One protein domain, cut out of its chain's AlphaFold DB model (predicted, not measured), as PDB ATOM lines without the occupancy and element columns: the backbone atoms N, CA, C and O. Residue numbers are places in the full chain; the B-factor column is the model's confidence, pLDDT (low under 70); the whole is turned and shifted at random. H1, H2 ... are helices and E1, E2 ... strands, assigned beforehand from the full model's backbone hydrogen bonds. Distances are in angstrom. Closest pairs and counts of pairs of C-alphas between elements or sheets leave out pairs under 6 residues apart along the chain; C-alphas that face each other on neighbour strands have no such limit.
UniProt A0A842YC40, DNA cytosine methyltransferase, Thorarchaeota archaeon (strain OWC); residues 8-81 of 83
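This is residues 8 to 81 of the 83 residues of the protein "DNA cytosine methyltransferase" of Thorarchaeota archaeon (strain OWC) (UniProt A0A842YC40). A small body of two short helices side by side, H1 and H2, with long loops round them, has a longer helix, H3, reaching out from one end as an arm, of which residues 71 to 81 stick out. The short strand E1 belongs to the body, whereas the arm makes much of the length. The printed part has 74 residues with one named strand and three named helices, in the order E1, H1, H2, H3; the class is mostly helix, though under half of the residues are in named elements. The whole is only just loose, close to compact, with a radius of gyration of the C-alphas of 13.7 A, and spans 48 by 32 by 21 A.

The longest helix, H3, holds residues 68 to 81, 20.3 A from first to last C-alpha, from C-alpha 68 at (402.731, 403.472, 289.890) to C-alpha 81 at (401.556, 402.868, 310.171). H2 holds residues 55 to 63 and is 12.4 A long. H1 holds residues 36 to 42 and is 10.1 A long. E1 holds residues 24 to 26, beginning at C-alpha 24 at (392.102, 409.682, 272.025), and is 6.4 A from first to last C-alpha.

H3 touches no helix: it is apart from H1, and also from H2, to which a tight link of 4 residues joins it. H1 and H2 touch, with 8 pairs of C-alphas within 8 A; their closest C-alphas, those of Val 36 and Tyr 59, are 5.7 A apart. Their lines stand at a shallow tilt of 12 degrees, and they run the same way. E1 is apart from H2 and H3, and only just apart from H1, with the closest C-alphas 8.4 A apart. E1 pairs with no named strand, but residues 8 to 9 pair in parallel with residues 25 to 26 of E1. In H1 and H2 every O i to N i+4 pair is within hydrogen-bond range; in H3, 9 of 10 are.

The two C-alphas farthest apart, those of His 31 and His 81, are 48.2 A apart. Without residues 71 to 81, which stand free, the body spans 27 by 26 by 19 A, with a radius of gyration of 11.2 A. The printed part, residues 8 to 81 of a chain of 83, has no cut. The link from H1 to H2, 12 residues, is long, and the 9 residues from E1 to H1 make a short link. Residues 8 to 23 hold no named element. The mean pLDDT of the printed part is 94.7, and no printed residue is under 70.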
ATOM      1  N   VAL A   8     391.589 414.865 272.202       89.81
ATOM      2  CA  VAL A   8     392.245 415.960 272.923       89.81
ATOM      3  C   VAL A   8     393.682 416.059 272.451       89.81
ATOM      4  O   VAL A   8     394.463 415.129 272.640       89.81
ATOM      5  N   ARG A   9     394.055 417.187 271.843       92.31
ATOM      6  CA  ARG A   9     395.462 417.476 271.554       92.31
ATOM      7  C   ARG A   9     396.152 417.955 272.823       92.31
ATOM      8  O   ARG A   9     395.671 418.881 273.471       92.31
ATOM      9  N   LEU A  10     397.262 417.309 273.165       93.81
ATOM     10  CA  LEU A  10     398.120 417.756 274.255       93.81
ATOM     11  C   LEU A  10     399.037 418.888 273.789       93.81
ATOM     12  O   LEU A  10     399.276 419.057 272.595       93.81
ATOM     13  N   PHE A  11     399.570 419.636 274.746       94.88
ATOM     14  CA  PHE A  11     400.518 420.718 274.504       94.88
ATOM     15  C   PHE A  11     401.766 420.482 275.359       94.88
ATOM     16  O   PHE A  11     401.634 420.004 276.484       94.88
ATOM     17  N   PRO A  12     402.968 420.768 274.842       93.62
ATOM     18  CA  PRO A  12     404.224 420.439 275.519       93.62
ATOM     19  C   PRO A  12     404.483 421.281 276.776       93.62
ATOM     20  O   PRO A  12     405.164 420.837 277.691       93.62
ATOM     21  N   ASP A  13     403.938 422.493 276.812       94.88
ATOM     22  CA  ASP A  13     404.067 423.497 277.869       94.88
ATOM     23  C   ASP A  13     402.930 423.431 278.901       94.88
ATOM     24  O   ASP A  13     402.862 424.255 279.813       94.88
ATOM     25  N   ARG A  14     402.013 422.466 278.762       93.62
ATOM     26  CA  ARG A  14     400.841 422.319 279.629       93.62
ATOM     27  C   ARG A  14     400.795 420.930 280.230       93.62
ATOM     28  O   ARG A  14     401.182 419.947 279.603       93.62
ATOM     29  N   LEU A  15     400.245 420.845 281.435       90.81
ATOM     30  CA  LEU A  15     399.929 419.555 282.029       90.81
ATOM     31  C   LEU A  15     398.933 418.810 281.135       90.81
ATOM     32  O   LEU A  15     397.981 419.396 280.609       90.81
ATOM     33  N   ALA A  16     399.158 417.507 280.976       89.56
ATOM     34  CA  ALA A  16     398.166 416.642 280.365       89.56
ATOM     35  C   ALA A  16     396.894 416.641 281.227       89.56
ATOM     36  O   ALA A  16     396.955 416.702 282.455       89.56
ATOM     37  N   THR A  17     395.735 416.556 280.575       87.81
ATOM     38  CA  THR A  17     394.493 416.226 281.286       87.81
ATOM     39  C   THR A  17     394.565 414.792 281.820       87.81
ATOM     40  O   THR A  17     395.436 414.021 281.408       87.81
ATOM     41  N   SER A  18     393.636 414.415 282.700       86.69
ATOM     42  CA  SER A  18     393.550 413.052 283.218       86.69
ATOM     43  C   SER A  18     393.507 412.050 282.071       86.69
ATOM     44  O   SER A  18     392.629 412.107 281.203       86.69
ATOM     45  N   ILE A  19     394.487 411.156 282.078       89.75
ATOM     46  CA  ILE A  19     394.641 410.053 281.141       89.75
ATOM     47  C   ILE A  19     393.565 409.003 281.423       89.75
ATOM     48  O   ILE A  19     393.392 408.593 282.562       89.75
ATOM     49  N   ASN A  20     392.831 408.588 280.390       87.75
ATOM     50  CA  ASN A  20     391.810 407.545 280.481       87.75
ATOM     51  C   ASN A  20     391.875 406.602 279.268       87.75
ATOM     52  O   ASN A  20     392.393 406.974 278.211       87.75
ATOM     53  N   GLY A  21     391.365 405.376 279.414       82.62
ATOM     54  CA  GLY A  21     391.577 404.310 278.429       82.62
ATOM     55  C   GLY A  21     390.881 404.540 277.088       82.62
ATOM     56  O   GLY A  21     391.410 404.225 276.018       82.62
ATOM     57  N   LEU A  22     389.691 405.140 277.139       79.62
ATOM     58  CA  LEU A  22     388.817 405.309 275.979       79.62
ATOM     59  C   LEU A  22     389.057 406.614 275.205       79.62
ATOM     60  O   LEU A  22     388.604 406.735 274.063       79.62
ATOM     61  N   SER A  23     389.755 407.591 275.785       80.50
ATOM     62  CA  SER A  23     390.053 408.856 275.110       80.50
ATOM     63  C   SER A  23     391.149 408.698 274.071       80.50
ATOM     64  O   SER A  23     391.889 407.715 274.013       80.50
ATOM     65  N   ARG A  24     391.202 409.676 273.172       86.81
ATOM     66  CA  ARG A  24     392.102 409.682 272.025       86.81
ATOM     67  C   ARG A  24     392.972 410.932 272.116       86.81
ATOM     68  O   ARG A  24     392.609 411.994 271.616       86.81
ATOM     69  N   TYR A  25     394.104 410.806 272.803       93.00
ATOM     70  CA  TYR A  25     395.058 411.900 272.980       93.00
ATOM     71  C   TYR A  25     395.926 412.058 271.738       93.00
ATOM     72  O   TYR A  25     396.552 411.097 271.299       93.00
ATOM     73  N   ILE A  26     395.971 413.261 271.175       94.81
ATOM     74  CA  ILE A  26     396.756 413.588 269.984       94.81
ATOM     75  C   ILE A  26     398.106 414.158 270.428       94.81
ATOM     76  O   ILE A  26     398.157 415.030 271.300       94.81
ATOM     77  N   HIS A  27     399.185 413.674 269.810       96.00
ATOM     78  CA  HIS A  27     400.554 414.107 270.082       96.00
ATOM     79  C   HIS A  27     400.710 415.626 269.871       96.00
ATOM     80  O   HIS A  27     400.150 416.151 268.909       96.00
ATOM     81  N   PRO A  28     401.466 416.357 270.713       95.88
ATOM     82  CA  PRO A  28     401.574 417.815 270.620       95.88
ATOM     83  C   PRO A  28     402.063 418.320 269.259       95.88
ATOM     84  O   PRO A  28     401.517 419.288 268.738       95.88
ATOM     85  N   TYR A  29     403.030 417.629 268.655       96.56
ATOM     86  CA  TYR A  29     403.691 418.081 267.425       96.56
ATOM     87  C   TYR A  29     403.260 417.330 266.164       96.56
ATOM     88  O   TYR A  29     403.514 417.789 265.057       96.56
ATOM     89  N   GLU A  30     402.624 416.165 266.309       97.19
ATOM     90  CA  GLU A  30     402.383 415.248 265.189       97.19
ATOM     91  C   GLU A  30     400.881 415.014 264.976       97.19
ATOM     92  O   GLU A  30     400.058 415.169 265.885       97.19
ATOM     93  N   HIS A  31     400.498 414.621 263.759       95.56
ATOM     94  CA  HIS A  31     399.115 414.289 263.396       95.56
ATOM     95  C   HIS A  31     398.790 412.817 263.678       95.56
ATOM     96  O   HIS A  31     398.258 412.105 262.832       95.56
ATOM     97  N   ARG A  32     399.124 412.356 264.885       94.69
ATOM     98  CA  ARG A  32     398.857 410.992 265.354       94.69
ATOM     99  C   ARG A  32     398.407 410.990 266.807       94.69
ATOM    100  O   ARG A  32     398.629 411.955 267.539       94.69
ATOM    101  N   LEU A  33     397.815 409.880 267.228       93.81
ATOM    102  CA  LEU A  33     397.583 409.631 268.644       93.81
ATOM    103  C   LEU A  33     398.910 409.409 269.375       93.81
ATOM    104  O   LEU A  33     399.903 408.982 268.773       93.81
ATOM    105  N   LEU A  34     398.904 409.671 270.679       95.25
ATOM    106  CA  LEU A  34     399.922 409.122 271.561       95.25
ATOM    107  C   LEU A  34     399.931 407.604 271.425       95.25
ATOM    108  O   LEU A  34     398.878 406.979 271.386       95.25
ATOM    109  N   SER A  35     401.120 407.027 271.381       95.81
ATOM    110  CA  SER A  35     401.352 405.601 271.539       95.81
ATOM    111  C   SER A  35     401.010 405.151 272.960       95.81
ATOM    112  O   SER A  35     401.029 405.943 273.907       95.81
ATOM    113  N   VAL A  36     400.792 403.845 273.138       96.38
ATOM    114  CA  VAL A  36     400.623 403.227 274.467       96.38
ATOM    115  C   VAL A  36     401.778 403.606 275.402       96.38
ATOM    116  O   VAL A  36     401.553 403.893 276.573       96.38
ATOM    117  N   ARG A  37     403.014 403.678 274.887       97.75
ATOM    118  CA  ARG A  37     404.192 404.056 275.679       97.75
ATOM    119  C   ARG A  37     404.154 405.512 276.136       97.75
ATOM    120  O   ARG A  37     404.433 405.784 277.298       97.75
ATOM    121  N   GLU A  38     403.813 406.450 275.259       97.00
ATOM    122  CA  GLU A  38     403.670 407.859 275.657       97.00
ATOM    123  C   GLU A  38     402.564 408.023 276.705       97.00
ATOM    124  O   GLU A  38     402.747 408.745 277.682       97.00
ATOM    125  N   HIS A  39     401.466 407.277 276.561       95.44
ATOM    126  CA  HIS A  39     400.394 407.228 277.552       95.44
ATOM    127  C   HIS A  39     400.890 406.703 278.908       95.44
ATOM    128  O   HIS A  39     400.629 407.298 279.951       95.44
ATOM    129  N   ALA A  40     401.665 405.617 278.888       97.12
ATOM    130  CA  ALA A  40     402.220 404.988 280.079       97.12
ATOM    131  C   ALA A  40     403.200 405.907 280.826       97.12
ATOM    132  O   ALA A  40     403.179 405.951 282.054       97.12
ATOM    133  N   ARG A  41     404.014 406.691 280.106       96.69
ATOM    134  CA  ARG A  41     404.924 407.679 280.711       96.69
ATOM    135  C   ARG A  41     404.170 408.780 281.452       96.69
ATOM    136  O   ARG A  41     404.562 409.128 282.560       96.69
ATOM    137  N   LEU A  42     403.067 409.278 280.884       95.44
ATOM    138  CA  LEU A  42     402.186 410.232 281.576       95.44
ATOM    139  C   LEU A  42     401.579 409.624 282.850       95.44
ATOM    140  O   LEU A  42     401.383 410.329 283.833       95.44
ATOM    141  N   MET A  43     401.357 408.309 282.853       96.31
ATOM    142  CA  MET A  43     400.896 407.539 284.010       96.31
ATOM    143  C   MET A  43     402.033 407.028 284.907       96.31
ATOM    144  O   MET A  43     401.798 406.154 285.733       96.31
ATOM    145  N   SER A  44     403.254 407.565 284.801       96.94
ATOM    146  CA  SER A  44     404.427 407.212 285.629       96.94
ATOM    147  C   SER A  44     404.900 405.753 285.550       96.94
ATOM    148  O   SER A  44     405.633 405.286 286.422       96.94
ATOM    149  N   TYR A  45     404.516 405.014 284.508       98.06
ATOM    150  CA  TYR A  45     405.039 403.666 284.308       98.06
ATOM    151  C   TYR A  45     406.517 403.694 283.909       98.06
ATOM    152  O   TYR A  45     406.904 404.507 283.063       98.06
ATOM    153  N   PRO A  46     407.335 402.759 284.424       97.50
ATOM    154  CA  PRO A  46     408.688 402.591 283.926       97.50
ATOM    155  C   PRO A  46     408.663 402.104 282.470       97.50
ATOM    156  O   PRO A  46     407.792 401.329 282.055       97.50
ATOM    157  N   ASP A  47     409.654 402.532 281.688       97.69
ATOM    158  CA  ASP A  47     409.770 402.169 280.269       97.69
ATOM    159  C   ASP A  47     409.951 400.656 280.048       97.69
ATOM    160  O   ASP A  47     409.585 400.143 278.992       97.69
ATOM    161  N   SER A  48     410.436 399.935 281.065       97.94
ATOM    162  CA  SER A  48     410.587 398.478 281.070       97.94
ATOM    163  C   SER A  48     409.281 397.700 281.283       97.94
ATOM    164  O   SER A  48     409.257 396.496 281.035       97.94
ATOM    165  N   PHE A  49     408.195 398.340 281.734       97.94
ATOM    166  CA  PHE A  49     406.920 397.651 281.954       97.94
ATOM    167  C   PHE A  49     406.263 397.281 280.622       97.94
ATOM    168  O   PHE A  49     406.057 398.152 279.778       97.94
ATOM    169  N   VAL A  50     405.893 396.015 280.430       97.25
ATOM    170  CA  VAL A  50     405.315 395.524 279.170       97.25
ATOM    171  C   VAL A  50     403.805 395.343 279.312       97.25
ATOM    172  O   VAL A  50     403.346 394.544 280.123       97.25
ATOM    173  N   PHE A  51     403.035 396.054 278.486       97.56
ATOM    174  CA  PHE A  51     401.593 395.838 278.335       97.56
ATOM    175  C   PHE A  51     401.342 394.743 277.293       97.56
ATOM    176  O   PHE A  51     402.005 394.708 276.254       97.56
ATOM    177  N   VAL A  52     400.384 393.853 277.554       97.81
ATOM    178  CA  VAL A  52     400.114 392.672 276.714       97.81
ATOM    179  C   VAL A  52     398.685 392.713 276.172       97.81
ATOM    180  O   VAL A  52     397.774 393.237 276.811       97.81
ATOM    181  N   GLY A  53     398.481 392.140 274.984       97.25
ATOM    182  CA  GLY A  53     397.179 392.037 274.320       97.25
ATOM    183  C   GLY A  53     396.991 393.056 273.189       97.25
ATOM    184  O   GLY A  53     397.951 393.718 272.794       97.25
ATOM    185  N   PRO A  54     395.772 393.180 272.635       97.00
ATOM    186  CA  PRO A  54     395.483 394.124 271.555       97.00
ATOM    187  C   PRO A  54     395.734 395.580 271.966       97.00
ATOM    188  O   PRO A  54     395.499 395.944 273.115       97.00
ATOM    189  N   THR A  55     396.131 396.435 271.023       93.38
ATOM    190  CA  THR A  55     396.499 397.838 271.291       93.38
ATOM    191  C   THR A  55     395.423 398.621 272.053       93.38
ATOM    192  O   THR A  55     395.745 399.318 273.011       93.38
ATOM    193  N   ASP A  56     394.142 398.469 271.700       91.75
ATOM    194  CA  ASP A  56     393.036 399.113 272.433       91.75
ATOM    195  C   ASP A  56     392.926 398.624 273.887       91.75
ATOM    196  O   ASP A  56     392.643 399.409 274.789       91.75
ATOM    197  N   SER A  57     393.200 397.337 274.137       95.12
ATOM    198  CA  SER A  57     393.258 396.793 275.499       95.12
ATOM    199  C   SER A  57     394.422 397.396 276.279       95.12
ATOM    200  O   SER A  57     394.261 397.744 277.444       95.12
ATOM    201  N   GLN A  58     395.577 397.587 275.639       96.56
ATOM    202  CA  GLN A  58     396.729 398.206 276.290       96.56
ATOM    203  C   GLN A  58     396.463 399.675 276.663       96.56
ATOM    204  O   GLN A  58     396.831 400.093 277.758       96.56
ATOM    205  N   TYR A  59     395.774 400.450 275.812       95.25
ATOM    206  CA  TYR A  59     395.343 401.806 276.183       95.25
ATOM    207  C   TYR A  59     394.449 401.800 277.425       95.25
ATOM    208  O   TYR A  59     394.665 402.618 278.318       95.25
ATOM    209  N   ASN A  60     393.499 400.862 277.511       94.56
ATOM    210  CA  ASN A  60     392.641 400.710 278.686       94.56
ATOM    211  C   ASN A  60     393.428 400.278 279.930       94.56
ATOM    212  O   ASN A  60     393.216 400.838 280.996       94.56
ATOM    213  N   GLN A  61     394.377 399.346 279.800       96.75
ATOM    214  CA  GLN A  61     395.249 398.948 280.912       96.75
ATOM    215  C   GLN A  61     396.013 400.143 281.485       96.75
ATOM    216  O   GLN A  61     396.121 400.259 282.698       96.75
ATOM    217  N   VAL A  62     396.511 401.045 280.634       96.44
ATOM    218  CA  VAL A  62     397.173 402.274 281.092       96.44
ATOM    219  C   VAL A  62     396.164 403.234 281.721       96.44
ATOM    220  O   VAL A  62     396.350 403.664 282.854       96.44
ATOM    221  N   GLY A  63     395.105 403.587 280.992       93.88
ATOM    222  CA  GLY A  63     394.208 404.678 281.371       93.88
ATOM    223  C   GLY A  63     393.254 404.374 282.527       93.88
ATOM    224  O   GLY A  63     392.796 405.306 283.174       93.88
ATOM    225  N   GLU A  64     392.975 403.101 282.808       94.69
ATOM    226  CA  GLU A  64     392.133 402.680 283.939       94.69
ATOM    227  C   GLU A  64     392.967 402.246 285.164       94.69
ATOM    228  O   GLU A  64     392.416 401.848 286.189       94.69
ATOM    229  N   SER A  65     394.303 402.293 285.071       95.88
ATOM    230  CA  SER A  65     395.201 401.958 286.181       95.88
ATOM    231  C   SER A  65     395.412 403.121 287.152       95.88
ATOM    232  O   SER A  65     395.198 404.290 286.828       95.88
ATOM    233  N   VAL A  66     395.917 402.800 288.346       95.94
ATOM    234  CA  VAL A  66     396.489 403.797 289.259       95.94
ATOM    235  C   VAL A  66     397.960 404.022 288.879       95.94
ATOM    236  O   VAL A  66     398.701 403.038 288.793       95.94
ATOM    237  N   PRO A  67     398.422 405.278 288.697       96.19
ATOM    238  CA  PRO A  67     399.824 405.572 288.408       96.19
ATOM    239  C   PRO A  67     400.780 404.910 289.419       96.19
ATOM    240  O   PRO A  67     400.602 405.115 290.627       96.19
ATOM    241  N   PRO A  68     401.815 404.161 288.980       97.56
ATOM    242  CA  PRO A  68     402.731 403.472 289.890       97.56
ATOM    243  C   PRO A  68     403.397 404.379 290.928       97.56
ATOM    244  O   PRO A  68     403.576 403.950 292.065       97.56
ATOM    245  N   LEU A  69     403.710 405.633 290.578       97.25
ATOM    246  CA  LEU A  69     404.286 406.590 291.526       97.25
ATOM    247  C   LEU A  69     403.341 406.872 292.702       97.25
ATOM    248  O   LEU A  69     403.771 406.849 293.851       97.25
ATOM    249  N   ILE A  70     402.051 407.089 292.430       97.00
ATOM    250  CA  ILE A  70     401.051 407.331 293.479       97.00
ATOM    251  C   ILE A  70     400.880 406.081 294.344       97.00
ATOM    252  O   ILE A  70     400.919 406.175 295.569       97.00
ATOM    253  N   SER A  71     400.768 404.908 293.720       97.69
ATOM    254  CA  SER A  71     400.679 403.629 294.434       97.69
ATOM    255  C   SER A  71     401.875 403.397 295.362       97.69
ATOM    256  O   SER A  71     401.700 402.932 296.486       97.69
ATOM    257  N   HIS A  72     403.088 403.749 294.920       97.75
ATOM    258  CA  HIS A  72     404.300 403.632 295.727       97.75
ATOM    259  C   HIS A  72     404.269 404.539 296.962       97.75
ATOM    260  O   HIS A  72     404.552 404.068 298.060       97.75
ATOM    261  N   LEU A  73     403.885 405.809 296.796       97.81
ATOM    262  CA  LEU A  73     403.794 406.767 297.904       97.81
ATOM    263  C   LEU A  73     402.744 406.339 298.937       97.81
ATOM    264  O   LEU A  73     403.008 406.376 300.135       97.81
ATOM    265  N   ILE A  74     401.581 405.863 298.478       97.81
ATOM    266  CA  ILE A  74     400.542 405.324 299.367       97.81
ATOM    267  C   ILE A  74     401.082 404.118 300.143       97.81
ATOM    268  O   ILE A  74     400.909 404.039 301.355       97.81
ATOM    269  N   ALA A  75     401.761 403.189 299.468       97.69
ATOM    270  CA  ALA A  75     402.324 402.009 300.118       97.69
ATOM    271  C   ALA A  75     403.397 402.362 301.161       97.69
ATOM    272  O   ALA A  75     403.447 401.729 302.215       97.69
ATOM    273  N   GLN A  76     404.239 403.368 300.894       97.94
ATOM    274  CA  GLN A  76     405.221 403.863 301.861       97.94
ATOM    275  C   GLN A  76     404.549 404.402 303.123       97.94
ATOM    276  O   GLN A  76     404.956 404.034 304.222       97.94
ATOM    277  N   GLU A  77     403.510 405.219 302.962       97.56
ATOM    278  CA  GLU A  77     402.779 405.804 304.085       97.56
ATOM    279  C   GLU A  77     402.069 404.737 304.918       97.56
ATOM    280  O   GLU A  77     402.173 404.724 306.143       97.56
ATOM    281  N   VAL A  78     401.402 403.790 304.253       98.00
ATOM    282  CA  VAL A  78     400.759 402.656 304.924       98.00
ATOM    283  C   VAL A  78     401.788 401.848 305.706       98.00
ATOM    284  O   VAL A  78     401.526 401.517 306.858       98.00
ATOM    285  N   ARG A  79     402.968 401.577 305.128       97.00
ATOM    286  CA  ARG A  79     404.033 400.814 305.796       97.00
ATOM    287  C   ARG A  79     404.451 401.436 307.130       97.00
ATOM    288  O   ARG A  79     404.586 400.709 308.101       97.00
ATOM    289  N   LEU A  80     404.584 402.764 307.191       96.75
ATOM    290  CA  LEU A  80     404.940 403.485 308.422       96.75
ATOM    291  C   LEU A  80     403.905 403.346 309.550       96.75
ATOM    292  O   LEU A  80     404.225 403.639 310.695       96.75
ATOM    293  N   HIS A  81     402.671 402.955 309.225       96.25
ATOM    294  CA  HIS A  81     401.556 402.868 310.171       96.25
ATOM    295  C   HIS A  81     401.140 401.428 310.496       96.25
ATOM    296  O   HIS A  81     400.243 401.227 311.316       96.25
TER     297      HIS A  81